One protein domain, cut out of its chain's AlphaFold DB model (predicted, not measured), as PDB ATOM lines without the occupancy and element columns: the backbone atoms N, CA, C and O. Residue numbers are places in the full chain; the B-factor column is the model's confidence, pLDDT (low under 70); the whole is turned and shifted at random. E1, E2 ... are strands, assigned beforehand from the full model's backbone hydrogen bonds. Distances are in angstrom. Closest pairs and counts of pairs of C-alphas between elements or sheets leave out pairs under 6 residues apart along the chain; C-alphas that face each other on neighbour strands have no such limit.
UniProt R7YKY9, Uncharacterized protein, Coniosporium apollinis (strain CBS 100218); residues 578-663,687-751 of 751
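AT A GLANCE: This is residues 578 to 663 and 687 to 751 of the 751 residues of an uncharacterized protein of Coniosporium apollinis (strain CBS 100218) (UniProt R7YKY9). Two four-stranded sheets lie face to face as a sandwich, their strands crossed at 39 degrees; E1 to E4 make one sheet and E5 to E8 the other. The chain completes the first sheet before a long link, residues 633 to 651, takes it to the second, and a last stretch without named elements, residues 727 to 751, runs along the outside, pairing briefly with edge strand E5. The printed part has 151 residues, with no named helix and eight named strands, E1 to E8 in order; the sheets run E1 E2 E3 E4 and E5 E6 E7 E8, both antiparallel. The class is all strand, though under half of the residues, 62 of 151, are in named elements. The whole is compact, with a radius of gyration of the C-alphas of 15.2 A and spans of 44 by 39 by 32 A.

IN THESE COORDINATES: E1, residues 586 to 592, begins at C-alpha 586 (300.184, 89.111, 222.039) and is 17.8 A long. E2, residues 601 to 608, is 21.5 A long, and E3, residues 611 to 617, is 19.3 A. E4 is residues 629 to 632. E5, residues 652 to 660, is 24.3 A long and bends by 50 degrees at residue 655. E6, residues 690 to 701, is 31.9 A long and bends by 57 degrees at residue 693. E7, residues 704 to 712, is 26.8 A long. E8, residues 721 to 726, ends at C-alpha 726 (291.847, 101.387, 207.902).

HOW THE PARTS SIT: E1 to E4 form a meander, each strand the antiparallel neighbour of the one before. N 590 and O 603 of hairpin E1 and E2 are 2.9 A apart, N 604 and O 615 of hairpin E2 and E3 2.8 A, and N 614 and O 631 of hairpin E3 and E4 2.9 A, within hydrogen-bond range. In the other sheet, strongly twisted, N 656 and O 694 of neighbours E5 and E6 are 2.8 A apart. E6 to E8 form another meander; N 697 and O 708 of hairpin E6 and E7 are 2.8 A apart, and N 709 and O 725 of hairpin E7 and E8 2.9 A. Between the sheets, the closest C-alphas of E1 and E5, Phe 588 and Val 653, are 6.1 A apart. E1 and E8 are apart.

THE WHOLE: The farthest C-alphas, Asn 622 and Gly 703, are 47.1 A apart. Residues 664 to 686 are not printed; C-alphas 663 and 687 are 8.6 A apart across the cut. The links E3 to E4 and E4 to E5 are long. Mean pLDDT of the printed part is 71.7; residues 634 to 651 and 725 to 751 are among those under 70.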
ATOM      1  N   TRP A 578     291.581  80.973 223.519       79.81
ATOM      2  CA  TRP A 578     291.766  81.546 222.188       79.81
ATOM      3  C   TRP A 578     293.073  81.006 221.595       79.81
ATOM      4  O   TRP A 578     293.981  80.629 222.332       79.81
ATOM      5  N   GLU A 579     293.176  80.955 220.269       68.62
ATOM      6  CA  GLU A 579     294.262  80.254 219.567       68.62
ATOM      7  C   GLU A 579     295.518  81.128 219.391       68.62
ATOM      8  O   GLU A 579     295.996  81.355 218.282       68.62
ATOM      9  N   ALA A 580     296.052  81.630 220.511       66.94
ATOM     10  CA  ALA A 580     297.400  82.192 220.578       66.94
ATOM     11  C   ALA A 580     298.398  81.065 220.886       66.94
ATOM     12  O   ALA A 580     298.270  80.374 221.898       66.94
ATOM     13  N   VAL A 581     299.382  80.867 220.009       62.06
ATOM     14  CA  VAL A 581     300.303  79.715 220.031       62.06
ATOM     15  C   VAL A 581     301.685  80.113 220.569       62.06
ATOM     16  O   VAL A 581     302.471  79.260 220.983       62.06
ATOM     17  N   SER A 582     301.991  81.408 220.577       72.88
ATOM     18  CA  SER A 582     303.298  81.993 220.881       72.88
ATOM     19  C   SER A 582     303.180  83.255 221.747       72.88
ATOM     20  O   SER A 582     302.085  83.703 222.085       72.88
ATOM     21  N   GLU A 583     304.319  83.844 222.121       73.56
ATOM     22  CA  GLU A 583     304.349  85.176 222.745       73.56
ATOM     23  C   GLU A 583     304.135  86.300 221.714       73.56
ATOM     24  O   GLU A 583     303.525  87.316 222.044       73.56
ATOM     25  N   GLU A 584     304.563  86.087 220.462       72.19
ATOM     26  CA  GLU A 584     304.439  87.031 219.336       72.19
ATOM     27  C   GLU A 584     302.975  87.321 218.963       72.19
ATOM     28  O   GLU A 584     302.658  88.389 218.438       72.19
ATOM     29  N   ASP A 585     302.065  86.402 219.297       76.25
ATOM     30  CA  ASP A 585     300.625  86.579 219.117       76.25
ATOM     31  C   ASP A 585     300.041  87.696 220.010       76.25
ATOM     32  O   ASP A 585     298.973  88.221 219.705       76.25
ATOM     33  N   TYR A 586     300.703  88.109 221.096       81.88
ATOM     34  CA  TYR A 586     300.184  89.111 222.039       81.88
ATOM     35  C   TYR A 586     300.765  90.508 221.763       81.88
ATOM     36  O   TYR A 586     301.816  90.888 222.272       81.88
ATOM     37  N   LEU A 587     300.036  91.295 220.970       80.50
ATOM     38  CA  LEU A 587     300.530  92.504 220.298       80.50
ATOM     39  C   LEU A 587     300.496  93.783 221.149       80.50
ATOM     40  O   LEU A 587     301.272  94.707 220.909       80.50
ATOM     41  N   PHE A 588     299.539  93.909 222.074       88.81
ATOM     42  CA  PHE A 588     299.350  95.143 222.846       88.81
ATOM     43  C   PHE A 588     298.576  94.924 224.137       88.81
ATOM     44  O   PHE A 588     297.677  94.089 224.184       88.81
ATOM     45  N   TRP A 589     298.857  95.762 225.135       91.88
ATOM     46  CA  TRP A 589     298.173  95.794 226.423       91.88
ATOM     47  C   TRP A 589     297.988  97.244 226.893       91.88
ATOM     48  O   TRP A 589     298.911  98.050 226.778       91.88
ATOM     49  N   PHE A 590     296.818  97.596 227.437       92.19
ATOM     50  CA  PHE A 590     296.563  98.912 228.041       92.19
ATOM     51  C   PHE A 590     295.438  98.884 229.090       92.19
ATOM     52  O   PHE A 590     294.759  97.877 229.279       92.19
ATOM     53  N   LEU A 591     295.259 100.007 229.789       91.50
ATOM     54  CA  LEU A 591     294.317 100.176 230.897       91.50
ATOM     55  C   LEU A 591     293.285 101.257 230.566       91.50
ATOM     56  O   LEU A 591     293.656 102.395 230.273       91.50
ATOM     57  N   ALA A 592     291.996 100.923 230.635       89.69
ATOM     58  CA  ALA A 592     290.915 101.853 230.317       89.69
ATOM     59  C   ALA A 592     289.589 101.453 230.974       89.69
ATOM     60  O   ALA A 592     289.309 100.276 231.139       89.69
ATOM     61  N   ASP A 593     288.753 102.436 231.302       87.81
ATOM     62  CA  ASP A 593     287.334 102.223 231.621       87.81
ATOM     63  C   ASP A 593     286.565 102.168 230.291       87.81
ATOM     64  O   ASP A 593     286.229 103.215 229.736       87.81
ATOM     65  N   VAL A 594     286.399 100.974 229.698       87.56
ATOM     66  CA  VAL A 594     285.814 100.841 228.337       87.56
ATOM     67  C   VAL A 594     284.299 100.658 228.356       87.56
ATOM     68  O   VAL A 594     283.638 100.732 227.322       87.56
ATOM     69  N   ASN A 595     283.740 100.401 229.539       87.19
ATOM     70  CA  ASN A 595     282.310 100.221 229.763       87.19
ATOM     71  C   ASN A 595     281.634 101.459 230.402       87.19
ATOM     72  O   ASN A 595     280.403 101.525 230.398       87.19
ATOM     73  N   GLN A 596     282.417 102.431 230.889       85.00
ATOM     74  CA  GLN A 596     282.011 103.622 231.651       85.00
ATOM     75  C   GLN A 596     281.353 103.326 233.014       85.00
ATOM     76  O   GLN A 596     280.483 104.073 233.473       85.00
ATOM     77  N   ASP A 597     281.755 102.246 233.691       87.69
ATOM     78  CA  ASP A 597     281.234 101.852 235.011       87.69
ATOM     79  C   ASP A 597     282.018 102.440 236.207       87.69
ATOM     80  O   ASP A 597     281.602 102.299 237.368       87.69
ATOM     81  N   GLY A 598     283.088 103.193 235.924       86.81
ATOM     82  CA  GLY A 598     283.916 103.897 236.903       86.81
ATOM     83  C   GLY A 598     285.112 103.083 237.395       86.81
ATOM     84  O   GLY A 598     285.602 103.328 238.504       86.81
ATOM     85  N   ARG A 599     285.555 102.089 236.619       89.06
ATOM     86  CA  ARG A 599     286.646 101.163 236.948       89.06
ATOM     87  C   ARG A 599     287.553 100.967 235.747       89.06
ATOM     88  O   ARG A 599     287.119 101.053 234.611       89.06
ATOM     89  N   ILE A 600     288.812 100.653 236.014       91.00
ATOM     90  CA  ILE A 600     289.780 100.357 234.965       91.00
ATOM     91  C   ILE A 600     289.705  98.869 234.610       91.00
ATOM     92  O   ILE A 600     289.990  98.014 235.452       91.00
ATOM     93  N   ASP A 601     289.332  98.583 233.367       93.00
ATOM     94  CA  ASP A 601     289.499  97.292 232.708       93.00
ATOM     95  C   ASP A 601     290.943  97.164 232.175       93.00
ATOM     96  O   ASP A 601     291.623  98.161 231.903       93.00
ATOM     97  N   LEU A 602     291.415  95.927 232.004       94.88
ATOM     98  CA  LEU A 602     292.638  95.624 231.253       94.88
ATOM     99  C   LEU A 602     292.242  95.156 229.854       94.88
ATOM    100  O   LEU A 602     291.421  94.249 229.718       94.88
ATOM    101  N   VAL A 603     292.838  95.749 228.824       93.94
ATOM    102  CA  VAL A 603     292.523  95.461 227.421       93.94
ATOM    103  C   VAL A 603     293.770  94.972 226.694       93.94
ATOM    104  O   VAL A 603     294.852  95.529 226.884       93.94
ATOM    105  N   ALA A 604     293.610  93.958 225.843       92.62
ATOM    106  CA  ALA A 604     294.662  93.403 224.999       92.62
ATOM    107  C   ALA A 604     294.275  93.405 223.516       92.62
ATOM    108  O   ALA A 604     293.093  93.305 223.179       92.62
ATOM    109  N   LEU A 605     295.282  93.425 222.642       90.31
ATOM    110  CA  LEU A 605     295.153  93.017 221.243       90.31
ATOM    111  C   LEU A 605     295.997  91.757 221.023       90.31
ATOM    112  O   LEU A 605     297.191  91.768 221.312       90.31
ATOM    113  N   VAL A 606     295.380  90.695 220.509       87.44
ATOM    114  CA  VAL A 606     296.013  89.388 220.268       87.44
ATOM    115  C   VAL A 606     295.753  88.960 218.825       87.44
ATOM    116  O   VAL A 606     294.658  89.178 218.325       87.44
ATOM    117  N   SER A 607     296.726  88.370 218.142       77.69
ATOM    118  CA  SER A 607     296.569  87.715 216.842       77.69
ATOM    119  C   SER A 607     296.183  86.247 217.045       77.69
ATOM    120  O   SER A 607     296.863  85.528 217.767       77.69
ATOM    121  N   CYS A 608     295.103  85.787 216.414       69.69
ATOM    122  CA  CYS A 608     294.709  84.374 216.384       69.69
ATOM    123  C   CYS A 608     294.367  83.996 214.937       69.69
ATOM    124  O   CYS A 608     293.591  84.703 214.302       69.69
ATOM    125  N   GLU A 609     294.974  82.943 214.381       64.88
ATOM    126  CA  GLU A 609     294.820  82.543 212.962       64.88
ATOM    127  C   GLU A 609     294.881  83.713 211.943       64.88
ATOM    128  O   GLU A 609     294.114  83.782 210.981       64.88
ATOM    129  N   ASN A 610     295.807  84.657 212.134       63.66
ATOM    130  CA  ASN A 610     295.947  85.888 211.336       63.66
ATOM    131  C   ASN A 610     294.795  86.922 211.439       63.66
ATOM    132  O   ASN A 610     294.672  87.839 210.612       63.66
ATOM    133  N   GLN A 611     293.965  86.812 212.477       72.50
ATOM    134  CA  GLN A 611     292.880  87.735 212.804       72.50
ATOM    135  C   GLN A 611     293.125  88.372 214.184       72.50
ATOM    136  O   GLN A 611     293.199  87.659 215.187       72.50
ATOM    137  N   PRO A 612     293.247  89.710 214.290       79.38
ATOM    138  CA  PRO A 612     293.325  90.362 215.582       79.38
ATOM    139  C   PRO A 612     292.003  90.220 216.343       79.38
ATOM    140  O   PRO A 612     290.909  90.382 215.807       79.38
ATOM    141  N   THR A 613     292.139  89.959 217.630       88.38
ATOM    142  CA  THR A 613     291.088  89.710 218.604       88.38
ATOM    143  C   THR A 613     291.346  90.630 219.786       88.38
ATOM    144  O   THR A 613     292.465  90.705 220.299       88.38
ATOM    145  N   VAL A 614     290.324  91.370 220.210       92.06
ATOM    146  CA  VAL A 614     290.420  92.237 221.389       92.06
ATOM    147  C   VAL A 614     289.977  91.440 222.609       92.06
ATOM    148  O   VAL A 614     288.889  90.866 222.613       92.06
ATOM    149  N   LEU A 615     290.810  91.404 223.646       93.81
ATOM    150  CA  LEU A 615     290.453  90.827 224.943       93.81
ATOM    151  C   LEU A 615     290.172  91.964 225.920       93.81
ATOM    152  O   LEU A 615     290.995  92.870 226.037       93.81
ATOM    153  N   VAL A 616     289.067  91.910 226.662       95.00
ATOM    154  CA  VAL A 616     288.818  92.839 227.780       95.00
ATOM    155  C   VAL A 616     288.595  92.063 229.069       95.00
ATOM    156  O   VAL A 616     287.637  91.304 229.171       95.00
ATOM    157  N   PHE A 617     289.451  92.277 230.063       95.31
ATOM    158  CA  PHE A 617     289.362  91.700 231.402       95.31
ATOM    159  C   PHE A 617     288.672  92.714 232.343       95.31
ATOM    160  O   PHE A 617     289.295  93.720 232.703       95.31
ATOM    161  N   PRO A 618     287.405  92.492 232.757       95.12
ATOM    162  CA  PRO A 618     286.603  93.503 233.452       95.12
ATOM    163  C   PRO A 618     287.167  93.954 234.802       95.12
ATOM    164  O   PRO A 618     287.543  93.123 235.631       95.12
ATOM    165  N   GLY A 619     287.146  95.255 235.074       93.19
ATOM    166  CA  GLY A 619     287.617  95.842 236.323       93.19
ATOM    167  C   GLY A 619     286.742  95.508 237.539       93.19
ATOM    168  O   GLY A 619     285.506  95.570 237.514       93.19
ATOM    169  N   PHE A 620     287.373  95.224 238.679       91.50
ATOM    170  CA  PHE A 620     286.718  95.122 239.986       91.50
ATOM    171  C   PHE A 620     287.269  96.157 240.972       91.50
ATOM    172  O   PHE A 620     288.458  96.461 240.996       91.50
ATOM    173  N   ARG A 621     286.394  96.662 241.856       85.56
ATOM    174  CA  ARG A 621     286.680  97.761 242.808       85.56
ATOM    175  C   ARG A 621     287.856  97.508 243.762       85.56
ATOM    176  O   ARG A 621     288.393  98.451 244.331       85.56
ATOM    177  N   ASN A 622     288.248  96.250 243.950       85.56
ATOM    178  CA  ASN A 622     289.425  95.852 244.723       85.56
ATOM    179  C   ASN A 622     290.746  95.944 243.926       85.56
ATOM    180  O   ASN A 622     291.761  95.463 244.419       85.56
ATOM    181  N   GLY A 623     290.739  96.508 242.712       82.44
ATOM    182  CA  GLY A 623     291.916  96.606 241.846       82.44
ATOM    183  C   GLY A 623     292.336  95.265 241.240       82.44
ATOM    184  O   GLY A 623     293.527  95.004 241.129       82.44
ATOM    185  N   THR A 624     291.376  94.396 240.900       90.62
ATOM    186  CA  THR A 624     291.631  93.102 240.232       90.62
ATOM    187  C   THR A 624     290.704  92.907 239.041       90.62
ATOM    188  O   THR A 624     289.667  93.561 238.973       90.62
ATOM    189  N   PHE A 625     291.045  91.986 238.139       94.50
ATOM    190  CA  PHE A 625     290.294  91.766 236.901       94.50
ATOM    191  C   PHE A 625     289.443  90.489 236.911       94.50
ATOM    192  O   PHE A 625     289.738  89.520 237.624       94.50
ATOM    193  N   GLY A 626     288.364  90.499 236.132       94.25
ATOM    194  CA  GLY A 626     287.502  89.355 235.836       94.25
ATOM    195  C   GLY A 626     287.959  88.547 234.623       94.25
ATOM    196  O   GLY A 626     288.924  88.897 233.954       94.25
ATOM    197  N   THR A 627     287.244  87.451 234.353       93.12
ATOM    198  CA  THR A 627     287.433  86.614 233.158       93.12
ATOM    199  C   THR A 627     287.353  87.467 231.887       93.12
ATOM    200  O   THR A 627     286.426  88.279 231.800       93.12
ATOM    201  N   PRO A 628     288.272  87.300 230.918       93.81
ATOM    202  CA  PRO A 628     288.250  88.089 229.697       93.81
ATOM    203  C   PRO A 628     286.980  87.842 228.881       93.81
ATOM    204  O   PRO A 628     286.502  86.712 228.761       93.81
ATOM    205  N   VAL A 629     286.466  88.909 228.280       93.50
ATOM    206  CA  VAL A 629     285.542  88.840 227.152       93.50
ATOM    207  C   VAL A 629     286.374  88.884 225.878       93.50
ATOM    208  O   VAL A 629     287.169  89.804 225.685       93.50
ATOM    209  N   VAL A 630     286.195  87.868 225.036       91.94
ATOM    210  CA  VAL A 630     286.855  87.738 223.734       91.94
ATOM    211  C   VAL A 630     286.010  88.456 222.683       91.94
ATOM    212  O   VAL A 630     284.804  88.224 222.589       91.94
ATOM    213  N   SER A 631     286.639  89.330 221.903       91.31
ATOM    214  CA  SER A 631     286.031  90.049 220.785       91.31
ATOM    215  C   SER A 631     286.852  89.823 219.518       91.31
ATOM    216  O   SER A 631     287.701  90.642 219.157       91.31
ATOM    217  N   GLU A 632     286.583  88.707 218.844       88.56
ATOM    218  CA  GLU A 632     287.072  88.417 217.492       88.56
ATOM    219  C   GLU A 632     286.685  89.568 216.549       88.56
ATOM    220  O   GLU A 632     285.502  89.890 216.403       88.56
ATOM    221  N   ILE A 633     287.662  90.217 215.909       85.19
ATOM    222  CA  ILE A 633     287.373  91.286 214.949       85.19
ATOM    223  C   ILE A 633     287.089  90.639 213.597       85.19
ATOM    224  O   ILE A 633     287.985  90.476 212.768       85.19
ATOM    225  N   THR A 634     285.825  90.266 213.375       69.88
ATOM    226  CA  THR A 634     285.383  89.683 212.104       69.88
ATOM    227  C   THR A 634     285.783  90.584 210.939       69.88
ATOM    228  O   THR A 634     285.369  91.744 210.852       69.88
ATOM    229  N   LEU A 635     286.571  90.031 210.019       59.12
ATOM    230  CA  LEU A 635     286.888  90.693 208.767       59.12
ATOM    231  C   LEU A 635     285.652  90.760 207.872       59.12
ATOM    232  O   LEU A 635     285.201  89.758 207.320       59.12
ATOM    233  N   ASP A 636     285.150  91.976 207.689       52.50
ATOM    234  CA  ASP A 636     284.350  92.324 206.525       52.50
ATOM    235  C   ASP A 636     285.259  92.205 205.281       52.50
ATOM    236  O   ASP A 636     286.232  92.965 205.181       52.50
ATOM    237  N   PRO A 637     285.012  91.264 204.345       44.25
ATOM    238  CA  PRO A 637     285.854  91.104 203.160       44.25
ATOM    239  C   PRO A 637     285.866  92.369 202.287       44.25
ATOM    240  O   PRO A 637     286.853  92.608 201.591       44.25
ATOM    241  N   ASP A 638     284.845  93.227 202.397       41.94
ATOM    242  CA  ASP A 638     284.764  94.515 201.703       41.94
ATOM    243  C   ASP A 638     285.736  95.573 202.278       41.94
ATOM    244  O   ASP A 638     285.952  96.621 201.666       41.94
ATOM    245  N   ARG A 639     286.341  95.319 203.452       42.91
ATOM    246  CA  ARG A 639     287.298  96.219 204.137       42.91
ATOM    247  C   ARG A 639     288.759  95.764 204.031       42.91
ATOM    248  O   ARG A 639     289.638  96.442 204.563       42.91
ATOM    249  N   GLY A 640     289.018  94.668 203.315       43.97
ATOM    250  CA  GLY A 640     290.344  94.077 203.112       43.97
ATOM    251  C   GLY A 640     290.535  92.793 203.920       43.97
ATOM    252  O   GLY A 640     290.579  92.816 205.143       43.97
ATOM    253  N   SER A 641     290.697  91.668 203.225       39.50
ATOM    254  CA  SER A 641     290.610  90.299 203.761       39.50
ATOM    255  C   SER A 641     291.793  89.800 204.606       39.50
ATOM    256  O   SER A 641     291.819  88.624 204.960       39.50
ATOM    257  N   LEU A 642     292.779  90.642 204.931       48.94
ATOM    258  CA  LEU A 642     293.981  90.228 205.664       48.94
ATOM    259  C   LEU A 642     294.428  91.314 206.649       48.94
ATOM    260  O   LEU A 642     294.898  92.378 206.238       48.94
ATOM    261  N   MET A 643     294.324  91.040 207.955       50.69
ATOM    262  CA  MET A 643     294.807  91.967 208.985       50.69
ATOM    263  C   MET A 643     296.281  91.758 209.337       50.69
ATOM    264  O   MET A 643     297.010  92.746 209.398       50.69
ATOM    265  N   THR A 644     296.745  90.513 209.457       48.38
ATOM    266  CA  THR A 644     298.178  90.169 209.571       48.38
ATOM    267  C   THR A 644     298.668  89.463 208.307       48.38
ATOM    268  O   THR A 644     299.338  88.434 208.341       48.38
ATOM    269  N   ALA A 645     298.312  90.029 207.151       50.84
ATOM    270  CA  ALA A 645     298.941  89.687 205.882       50.84
ATOM    271  C   ALA A 645     300.480  89.632 206.090       50.84
ATOM    272  O   ALA A 645     300.976  90.571 206.709       50.84
ATOM    273  N   PRO A 646     301.254  88.618 205.637       48.19
ATOM    274  CA  PRO A 646     302.605  88.323 206.181       48.19
ATOM    275  C   PRO A 646     303.682  89.426 206.078       48.19
ATOM    276  O   PRO A 646     304.790  89.293 206.586       48.19
ATOM    277  N   TRP A 647     303.355  90.506 205.383       51.81
ATOM    278  CA  TRP A 647     304.131  91.709 205.088       51.81
ATOM    279  C   TRP A 647     303.592  92.967 205.804       51.81
ATOM    280  O   TRP A 647     304.303  93.962 205.879       51.81
ATOM    281  N   MET A 648     302.353  92.950 206.320       55.25
ATOM    282  CA  MET A 648     301.731  94.030 207.100       55.25
ATOM    283  C   MET A 648     302.258  93.979 208.532       55.25
ATOM    284  O   MET A 648     301.560  93.602 209.476       55.25
ATOM    285  N   ARG A 649     303.526  94.350 208.686       60.34
ATOM    286  CA  ARG A 649     304.188  94.422 209.984       60.34
ATOM    287  C   ARG A 649     303.502  95.499 210.834       60.34
ATOM    288  O   ARG A 649     303.439  96.655 210.426       60.34
ATOM    289  N   ILE A 650     302.994  95.139 212.016       69.12
ATOM    290  CA  ILE A 650     302.282  96.044 212.940       69.12
ATOM    291  C   ILE A 650     303.279  96.956 213.680       69.12
ATOM    292  O   ILE A 650     303.706  96.633 214.780       69.12
ATOM    293  N   ILE A 651     303.688  98.076 213.056       68.31
ATOM    294  CA  ILE A 651     304.744  98.995 213.552       68.31
ATOM    295  C   ILE A 651     304.539  99.353 215.022       68.31
ATOM    296  O   ILE A 651     305.494  99.569 215.764       68.31
ATOM    297  N   LYS A 652     303.273  99.524 215.410       73.12
ATOM    298  CA  LYS A 652     302.890  99.970 216.739       73.12
ATOM    299  C   LYS A 652     301.411  99.695 216.979       73.12
ATOM    300  O   LYS A 652     300.596  99.828 216.073       73.12
ATOM    301  N   VAL A 653     301.028  99.468 218.228       78.62
ATOM    302  CA  VAL A 653     299.632  99.590 218.671       78.62
ATOM    303  C   VAL A 653     299.548 100.690 219.734       78.62
ATOM    304  O   VAL A 653     300.534 101.022 220.397       78.62
ATOM    305  N   SER A 654     298.412 101.369 219.852       81.38
ATOM    306  CA  SER A 654     298.182 102.395 220.872       81.38
ATOM    307  C   SER A 654     296.705 102.530 221.209       81.38
ATOM    308  O   SER A 654     295.835 102.304 220.371       81.38
ATOM    309  N   GLN A 655     296.424 102.983 222.425       85.50
ATOM    310  CA  GLN A 655     295.099 103.471 222.785       85.50
ATOM    311  C   GLN A 655     294.772 104.756 221.999       85.50
ATOM    312  O   GLN A 655     295.631 105.614 221.787       85.50
ATOM    313  N   ALA A 656     293.518 104.880 221.584       83.44
ATOM    314  CA  ALA A 656     292.915 106.054 220.960       83.44
ATOM    315  C   ALA A 656     291.598 106.394 221.681       83.44
ATOM    316  O   ALA A 656     291.102 105.606 222.487       83.44
ATOM    317  N   GLU A 657     290.995 107.542 221.375       84.56
ATOM    318  CA  GLU A 657     289.612 107.832 221.761       84.56
ATOM    319  C   GLU A 657     288.722 107.875 220.516       84.56
ATOM    320  O   GLU A 657     289.013 108.608 219.567       84.56
ATOM    321  N   TYR A 658     287.631 107.106 220.523       83.88
ATOM    322  CA  TYR A 658     286.612 107.151 219.477       83.88
ATOM    323  C   TYR A 658     285.317 107.734 220.034       83.88
ATOM    324  O   TYR A 658     284.827 107.301 221.079       83.88
ATOM    325  N   THR A 659     284.769 108.722 219.332       82.50
ATOM    326  CA  THR A 659     283.581 109.470 219.747       82.50
ATOM    327  C   THR A 659     282.414 109.154 218.821       82.50
ATOM    328  O   THR A 659     282.469 109.378 217.613       82.50
ATOM    329  N   TYR A 660     281.328 108.654 219.399       76.44
ATOM    330  CA  TYR A 660     280.127 108.269 218.671       76.44
ATOM    331  C   TYR A 660     279.250 109.500 218.433       76.44
ATOM    332  O   TYR A 660     278.832 110.177 219.376       76.44
ATOM    333  N   THR A 661     278.950 109.780 217.166       64.94
ATOM    334  CA  THR A 661     278.028 110.845 216.757       64.94
ATOM    335  C   THR A 661     276.570 110.421 216.968       64.94
ATOM    336  O   THR A 661     276.190 109.263 216.774       64.94
ATOM    337  N   SER A 662     275.725 111.360 217.397       53.06
ATOM    338  CA  SER A 662     274.417 111.086 218.015       53.06
ATOM    339  C   SER A 662     273.265 110.754 217.047       53.06
ATOM    340  O   SER A 662     272.105 110.997 217.369       53.06
ATOM    341  N   GLU A 663     273.533 110.149 215.884       48.41
ATOM    342  CA  GLU A 663     272.482 109.771 214.915       48.41
ATOM    343  C   GLU A 663     271.916 108.347 215.110       48.41
ATOM    344  O   GLU A 663     270.976 107.944 214.420       48.41
ATOM    345  N   ASP A 687     273.397 117.076 221.003       51.31
ATOM    346  CA  ASP A 687     274.284 115.999 220.561       51.31
ATOM    347  C   ASP A 687     275.005 115.415 221.781       51.31
ATOM    348  O   ASP A 687     275.975 115.972 222.302       51.31
ATOM    349  N   PHE A 688     274.508 114.275 222.257       57.88
ATOM    350  CA  PHE A 688     275.160 113.467 223.280       57.88
ATOM    351  C   PHE A 688     276.331 112.703 222.656       57.88
ATOM    352  O   PHE A 688     276.248 111.498 222.405       57.88
ATOM    353  N   GLN A 689     277.422 113.419 222.382       71.56
ATOM    354  CA  GLN A 689     278.707 112.801 222.074       71.56
ATOM    355  C   GLN A 689     279.155 111.964 223.276       71.56
ATOM    356  O   GLN A 689     279.212 112.449 224.406       71.56
ATOM    357  N   THR A 690     279.443 110.691 223.022       75.44
ATOM    358  CA  THR A 690     280.010 109.755 224.001       75.44
ATOM    359  C   THR A 690     281.331 109.253 223.443       75.44
ATOM    360  O   THR A 690     281.418 109.015 222.239       75.44
ATOM    361  N   THR A 691     282.351 109.118 224.287       80.62
ATOM    362  CA  THR A 691     283.724 108.801 223.875       80.62
ATOM    363  C   THR A 691     284.229 107.602 224.660       80.62
ATOM    364  O   THR A 691     284.203 107.646 225.887       80.62
ATOM    365  N   ASP A 692     284.723 106.578 223.965       84.69
ATOM    366  CA  ASP A 692     285.265 105.357 224.572       84.69
ATOM    367  C   ASP A 692     286.689 105.064 224.084       84.69
ATOM    368  O   ASP A 692     287.150 105.584 223.059       84.69
ATOM    369  N   ALA A 693     287.400 104.222 224.836       87.81
ATOM    370  CA  ALA A 693     288.763 103.831 224.513       87.81
ATOM    371  C   ALA A 693     288.798 102.872 223.313       87.81
ATOM    372  O   ALA A 693     288.363 101.719 223.375       87.81
ATOM    373  N   ALA A 694     289.363 103.365 222.219       87.69
ATOM    374  CA  ALA A 694     289.627 102.623 221.002       87.69
ATOM    375  C   ALA A 694     291.079 102.118 220.967       87.69
ATOM    376  O   ALA A 694     291.934 102.555 221.740       87.69
ATOM    377  N   ILE A 695     291.366 101.219 220.034       87.75
ATOM    378  CA  ILE A 695     292.705 100.734 219.708       87.75
ATOM    379  C   ILE A 695     293.028 101.225 218.302       87.75
ATOM    380  O   ILE A 695     292.328 100.874 217.352       87.75
ATOM    381  N   ILE A 696     294.094 102.009 218.154       83.38
ATOM    382  CA  ILE A 696     294.718 102.230 216.851       83.38
ATOM    383  C   ILE A 696     295.905 101.279 216.683       83.38
ATOM    384  O   ILE A 696     296.749 101.133 217.565       83.38
ATOM    385  N   MET A 697     295.974 100.637 215.526       81.12
ATOM    386  CA  MET A 697     297.042  99.734 215.125       81.12
ATOM    387  C   MET A 697     297.730 100.318 213.895       81.12
ATOM    388  O   MET A 697     297.117 100.411 212.837       81.12
ATOM    389  N   PHE A 698     298.979 100.735 214.042       77.25
ATOM    390  CA  PHE A 698     299.857 101.193 212.970       77.25
ATOM    391  C   PHE A 698     300.513  99.984 212.315       77.25
ATOM    392  O   PHE A 698     300.935  99.063 213.009       77.25
ATOM    393  N   PHE A 699     300.625  99.990 210.994       71.25
ATOM    394  CA  PHE A 699     301.325  98.958 210.241       71.25
ATOM    395  C   PHE A 699     302.013  99.549 209.012       71.25
ATOM    396  O   PHE A 699     301.732 100.672 208.595       71.25
ATOM    397  N   ASP A 700     302.971  98.809 208.484       59.16
ATOM    398  CA  ASP A 700     303.888  99.259 207.440       59.16
ATOM    399  C   ASP A 700     303.252  99.177 206.039       59.16
ATOM    400  O   ASP A 700     302.379  98.330 205.862       59.16
ATOM    401  N   ASN A 701     303.586 100.073 205.074       58.91
ATOM    402  CA  ASN A 701     302.786 100.226 203.832       58.91
ATOM    403  C   ASN A 701     303.487 100.599 202.454       58.91
ATOM    404  O   ASN A 701     303.123 101.577 201.795       58.91
ATOM    405  N   TYR A 702     304.503  99.840 201.983       55.06
ATOM    406  CA  TYR A 702     305.475 100.011 200.828       55.06
ATOM    407  C   TYR A 702     306.155 101.392 200.689       55.06
ATOM    408  O   TYR A 702     306.998 101.587 199.830       55.06
ATOM    409  N   GLY A 703     305.802 102.374 201.511       52.00
ATOM    410  CA  GLY A 703     306.261 103.766 201.461       52.00
ATOM    411  C   GLY A 703     305.502 104.648 202.448       52.00
ATOM    412  O   GLY A 703     306.011 105.669 202.900       52.00
ATOM    413  N   VAL A 704     304.280 104.223 202.775       57.59
ATOM    414  CA  VAL A 704     303.266 104.943 203.542       57.59
ATOM    415  C   VAL A 704     303.057 104.257 204.901       57.59
ATOM    416  O   VAL A 704     303.480 103.122 205.095       57.59
ATOM    417  N   LEU A 705     302.360 104.924 205.819       68.38
ATOM    418  CA  LEU A 705     301.843 104.360 207.061       68.38
ATOM    419  C   LEU A 705     300.444 103.791 206.851       68.38
ATOM    420  O   LEU A 705     299.530 104.520 206.466       68.38
ATOM    421  N   GLY A 706     300.256 102.518 207.162       72.81
ATOM    422  CA  GLY A 706     298.948 101.940 207.419       72.81
ATOM    423  C   GLY A 706     298.516 102.237 208.854       72.81
ATOM    424  O   GLY A 706     299.328 102.228 209.779       72.81
ATOM    425  N   THR A 707     297.226 102.481 209.072       75.81
ATOM    426  CA  THR A 707     296.620 102.395 210.409       75.81
ATOM    427  C   THR A 707     295.277 101.678 210.341       75.81
ATOM    428  O   THR A 707     294.661 101.638 209.280       75.81
ATOM    429  N   ARG A 708     294.829 101.072 211.441       79.56
ATOM    430  CA  ARG A 708     293.489 100.499 211.660       79.56
ATOM    431  C   ARG A 708     292.945 101.001 212.983       79.56
ATOM    432  O   ARG A 708     293.704 101.105 213.935       79.56
ATOM    433  N   LEU A 709     291.650 101.276 213.045       81.31
ATOM    434  CA  LEU A 709     290.973 101.757 214.239       81.31
ATOM    435  C   LEU A 709     289.900 100.749 214.628       81.31
ATOM    436  O   LEU A 709     288.917 100.570 213.910       81.31
ATOM    437  N   LEU A 710     290.105 100.101 215.768       86.62
ATOM    438  CA  LEU A 710     289.136  99.231 216.413       86.62
ATOM    439  C   LEU A 710     288.491 100.027 217.545       86.62
ATOM    440  O   LEU A 710     289.198 100.550 218.403       86.62
ATOM    441  N   ALA A 711     287.169 100.120 217.585       86.38
ATOM    442  CA  ALA A 711     286.462 100.750 218.704       86.38
ATOM    443  C   ALA A 711     285.272  99.884 219.125       86.38
ATOM    444  O   ALA A 711     284.824  99.066 218.314       86.38
ATOM    445  N   PRO A 712     284.723 100.061 220.339       86.94
ATOM    446  CA  PRO A 712     283.521  99.347 220.753       86.94
ATOM    447  C   PRO A 712     282.380  99.468 219.723       86.94
ATOM    448  O   PRO A 712     282.199 100.501 219.065       86.94
ATOM    449  N   VAL A 713     281.570  98.421 219.576       83.00
ATOM    450  CA  VAL A 713     280.432  98.405 218.629       83.00
ATOM    451  C   VAL A 713     279.380  99.467 218.994       83.00
ATOM    452  O   VAL A 713     278.635  99.947 218.140       83.00
ATOM    453  N   ARG A 714     279.312  99.873 220.268       80.44
ATOM    454  CA  ARG A 714     278.380 100.885 220.790       80.44
ATOM    455  C   ARG A 714     279.061 101.744 221.857       80.44
ATOM    456  O   ARG A 714     279.912 101.204 222.558       80.44
ATOM    457  N   PRO A 715     278.648 103.013 222.024       75.69
ATOM    458  CA  PRO A 715     279.093 103.819 223.151       75.69
ATOM    459  C   PRO A 715     278.641 103.207 224.480       75.69
ATOM    460  O   PRO A 715     277.485 102.789 224.572       75.69
ATOM    461  N   ALA A 716     279.524 103.222 225.483       70.25
ATOM    462  CA  ALA A 716     279.301 102.838 226.884       70.25
ATOM    463  C   ALA A 716     278.569 101.493 227.128       70.25
ATOM    464  O   ALA A 716     277.346 101.372 227.013       70.25
ATOM    465  N   GLY A 717     279.314 100.483 227.591       68.44
ATOM    466  CA  GLY A 717     278.742  99.238 228.128       68.44
ATOM    467  C   GLY A 717     278.770  98.029 227.187       68.44
ATOM    468  O   GLY A 717     277.937  97.132 227.319       68.44
ATOM    469  N   THR A 718     279.724  97.972 226.253       84.75
ATOM    470  CA  THR A 718     280.060  96.747 225.508       84.75
ATOM    471  C   THR A 718     281.566  96.506 225.512       84.75
ATOM    472  O   THR A 718     282.344  97.442 225.377       84.75
ATOM    473  N   TYR A 719     281.963  95.239 225.624       91.69
ATOM    474  CA  TYR A 719     283.351  94.794 225.448       91.69
ATOM    475  C   TYR A 719     283.633  94.274 224.028       91.69
ATOM    476  O   TYR A 719     284.743  93.842 223.738       91.69
ATOM    477  N   VAL A 720     282.626  94.290 223.148       90.25
ATOM    478  CA  VAL A 720     282.769  93.900 221.739       90.25
ATOM    479  C   VAL A 720     283.252  95.100 220.931       90.25
ATOM    480  O   VAL A 720     282.611  96.155 220.960       90.25
ATOM    481  N   TYR A 721     284.348  94.914 220.200       90.38
ATOM    482  CA  TYR A 721     285.004  95.870 219.308       90.38
ATOM    483  C   TYR A 721     284.733  95.533 217.834       90.38
ATOM    484  O   TYR A 721     284.478  94.385 217.483       90.38
ATOM    485  N   GLU A 722     284.826  96.532 216.956       85.00
ATOM    486  CA  GLU A 722     284.746  96.369 215.498       85.00
ATOM    487  C   GLU A 722     285.704  97.314 214.757       85.00
ATOM    488  O   GLU A 722     286.117  98.352 215.283       85.00
ATOM    489  N   LEU A 723     286.028  96.972 213.506       80.25
ATOM    490  CA  LEU A 723     286.869  97.778 212.619       80.25
ATOM    491  C   LEU A 723     286.115  99.023 212.110       80.25
ATOM    492  O   LEU A 723     285.339  98.955 211.151       80.25
ATOM    493  N   LYS A 724     286.392 100.180 212.723       75.56
ATOM    494  CA  LYS A 724     285.856 101.497 212.333       75.56
ATOM    495  C   LYS A 724     286.534 102.097 211.098       75.56
ATOM    496  O   LYS A 724     285.933 102.936 210.438       75.56
ATOM    497  N   GLY A 725     287.761 101.685 210.773       66.25
ATOM    498  CA  GLY A 725     288.454 102.121 209.557       66.25
ATOM    499  C   GLY A 725     289.884 101.596 209.438       66.25
ATOM    500  O   GLY A 725     290.468 101.137 210.419       66.25
ATOM    501  N   GLN A 726     290.452 101.699 208.236       66.88
ATOM    502  CA  GLN A 726     291.847 101.387 207.902       66.88
ATOM    503  C   GLN A 726     292.394 102.507 207.002       66.88
ATOM    504  O   GLN A 726     291.625 103.014 206.209       66.88
ATOM    505  N   ILE A 727     293.677 102.893 207.022       61.62
ATOM    506  CA  ILE A 727     294.219 103.773 205.963       61.62
ATOM    507  C   ILE A 727     294.069 103.085 204.587       61.62
ATOM    508  O   ILE A 727     294.511 101.943 204.436       61.62
ATOM    509  N   PRO A 728     293.464 103.743 203.576       50.78
ATOM    510  CA  PRO A 728     293.130 105.169 203.531       50.78
ATOM    511  C   PRO A 728     291.979 105.641 204.435       50.78
ATOM    512  O   PRO A 728     292.207 106.615 205.136       50.78
ATOM    513  N   SER A 729     290.838 104.950 204.510       50.50
ATOM    514  CA  SER A 729     289.595 105.276 205.253       50.50
ATOM    515  C   SER A 729     289.648 105.535 206.787       50.50
ATOM    516  O   SER A 729     288.598 105.595 207.433       50.50
ATOM    517  N   ILE A 730     290.821 105.764 207.397       54.22
ATOM    518  CA  ILE A 730     290.958 106.567 208.639       54.22
ATOM    519  C   ILE A 730     291.119 108.049 208.299       54.22
ATOM    520  O   ILE A 730     290.439 108.895 208.880       54.22
ATOM    521  N   ALA A 731     291.932 108.362 207.288       55.00
ATOM    522  CA  ALA A 731     291.718 109.580 206.532       55.00
ATOM    523  C   ALA A 731     290.332 109.478 205.866       55.00
ATOM    524  O   ALA A 731     290.023 108.525 205.156       55.00
ATOM    525  N   GLY A 732     289.471 110.447 206.139       56.91
ATOM    526  CA  GLY A 732     288.065 110.455 205.759       56.91
ATOM    527  C   GLY A 732     287.083 110.173 206.886       56.91
ATOM    528  O   GLY A 732     285.895 110.431 206.705       56.91
ATOM    529  N   GLN A 733     287.551 109.774 208.069       67.25
ATOM    530  CA  GLN A 733     286.717 109.798 209.270       67.25
ATOM    531  C   GLN A 733     286.441 111.254 209.688       67.25
ATOM    532  O   GLN A 733     287.362 112.079 209.643       67.25
ATOM    533  N   PRO A 734     285.209 111.610 210.104       66.38
ATOM    534  CA  PRO A 734     284.910 112.941 210.627       66.38
ATOM    535  C   PRO A 734     285.815 113.287 211.816       66.38
ATOM    536  O   PRO A 734     286.018 112.457 212.700       66.38
ATOM    537  N   THR A 735     286.329 114.517 211.903       68.62
ATOM    538  CA  THR A 735     287.284 114.882 212.979       68.62
ATOM    539  C   THR A 735     286.693 114.764 214.376       68.62
ATOM    540  O   THR A 735     287.415 114.505 215.328       68.62
ATOM    541  N   GLN A 736     285.376 114.930 214.497       65.31
ATOM    542  CA  GLN A 736     284.644 114.748 215.749       65.31
ATOM    543  C   GLN A 736     284.580 113.290 216.228       65.31
ATOM    544  O   GLN A 736     284.190 113.072 217.367       65.31
ATOM    545  N   ALA A 737     284.938 112.308 215.390       62.91
ATOM    546  CA  ALA A 737     284.868 110.887 215.724       62.91
ATOM    547  C   ALA A 737     286.181 110.302 216.275       62.91
ATOM    548  O   ALA A 737     286.154 109.213 216.840       62.91
ATOM    549  N   ILE A 738     287.325 110.987 216.133       64.88
ATOM    550  CA  ILE A 738     288.644 110.482 216.561       64.88
ATOM    551  C   ILE A 738     289.400 111.568 217.330       64.88
ATOM    552  O   ILE A 738     289.690 112.633 216.779       64.88
ATOM    553  N   SER A 739     289.786 111.264 218.569       62.56
ATOM    554  CA  SER A 739     290.610 112.119 219.430       62.56
ATOM    555  C   SER A 739     291.688 111.322 220.179       62.56
ATOM    556  O   SER A 739     291.759 110.096 220.107       62.56
ATOM    557  N   TRP A 740     292.566 112.032 220.891       58.62
ATOM    558  CA  TRP A 740     293.736 111.458 221.556       58.62
ATOM    559  C   TRP A 740     293.823 111.924 223.009       58.62
ATOM    560  O   TRP A 740     294.077 113.104 223.268       58.62
ATOM    561  N   ARG A 741     293.702 110.997 223.967       44.12
ATOM    562  CA  ARG A 741     294.113 111.233 225.358       44.12
ATOM    563  C   ARG A 741     295.360 110.439 225.703       44.12
ATOM    564  O   ARG A 741     295.328 109.231 225.881       44.12
ATOM    565  N   GLY A 742     296.450 111.176 225.864       39.41
ATOM    566  CA  GLY A 742     297.702 110.678 226.405       39.41
ATOM    567  C   GLY A 742     298.767 111.768 226.368       39.41
ATOM    568  O   GLY A 742     298.928 112.453 225.363       39.41
ATOM    569  N   ARG A 743     299.528 111.912 227.459       31.06
ATOM    570  CA  ARG A 743     300.923 112.394 227.363       31.06
ATOM    571  C   ARG A 743     301.878 111.249 227.004       31.06
ATOM    572  O   ARG A 743     303.061 111.472 226.772       31.06
ATOM    573  N   GLU A 744     301.347 110.031 226.973       33.88
ATOM    574  CA  GLU A 744     302.047 108.767 226.796       33.88
ATOM    575  C   GLU A 744     302.301 108.505 225.309       33.88
ATOM    576  O   GLU A 744     301.802 107.561 224.701       33.88
ATOM    577  N   ALA A 745     303.127 109.362 224.719       28.00
ATOM    578  CA  ALA A 745     303.890 108.971 223.554       28.00
ATOM    579  C   ALA A 745     304.762 107.757 223.927       28.00
ATOM    580  O   ALA A 745     305.739 107.884 224.670       28.00
ATOM    581  N   VAL A 746     304.335 106.591 223.450       26.11
ATOM    582  CA  VAL A 746     305.140 105.380 223.231       26.11
ATOM    583  C   VAL A 746     305.667 105.436 221.792       26.11
ATOM    584  O   VAL A 746     305.013 106.040 220.931       26.11
ATOM    585  N   GLY A 747     306.794 104.796 221.499       25.16
ATOM    586  CA  GLY A 747     307.299 104.614 220.137       25.16
ATOM    587  C   GLY A 747     307.903 103.225 219.940       25.16
ATOM    588  O   GLY A 747     308.190 102.559 220.928       25.16
ATOM    589  N   PHE A 748     308.137 102.876 218.669       27.61
ATOM    590  CA  PHE A 748     308.925 101.711 218.206       27.61
ATOM    591  C   PHE A 748     308.165 100.368 218.379       27.61
ATOM    592  O   PHE A 748     307.061 100.389 218.919       27.61
ATOM    593  N   VAL A 749     308.570  99.220 217.810       25.30
ATOM    594  CA  VAL A 749     309.855  98.743 217.229       25.30
ATOM    595  C   VAL A 749     309.622  98.019 215.891       25.30
ATOM    596  O   VAL A 749     308.534  97.494 215.699       25.30
ATOM    597  N   PHE A 750     310.642  97.886 215.024       22.91
ATOM    598  CA  PHE A 750     310.846  96.656 214.228       22.91
ATOM    599  C   PHE A 750     312.303  96.423 213.792       22.91
ATOM    600  O   PHE A 750     313.091  97.365 213.742       22.91
ATOM    601  N   GLU A 751     312.618  95.149 213.512       25.06
ATOM    602  CA  GLU A 751     313.929  94.615 213.071       25.06
ATOM    603  C   GLU A 751     314.302  94.977 211.624       25.06
ATOM    604  O   GLU A 751     313.411  94.809 210.756       25.06
TER     605      GLU A 751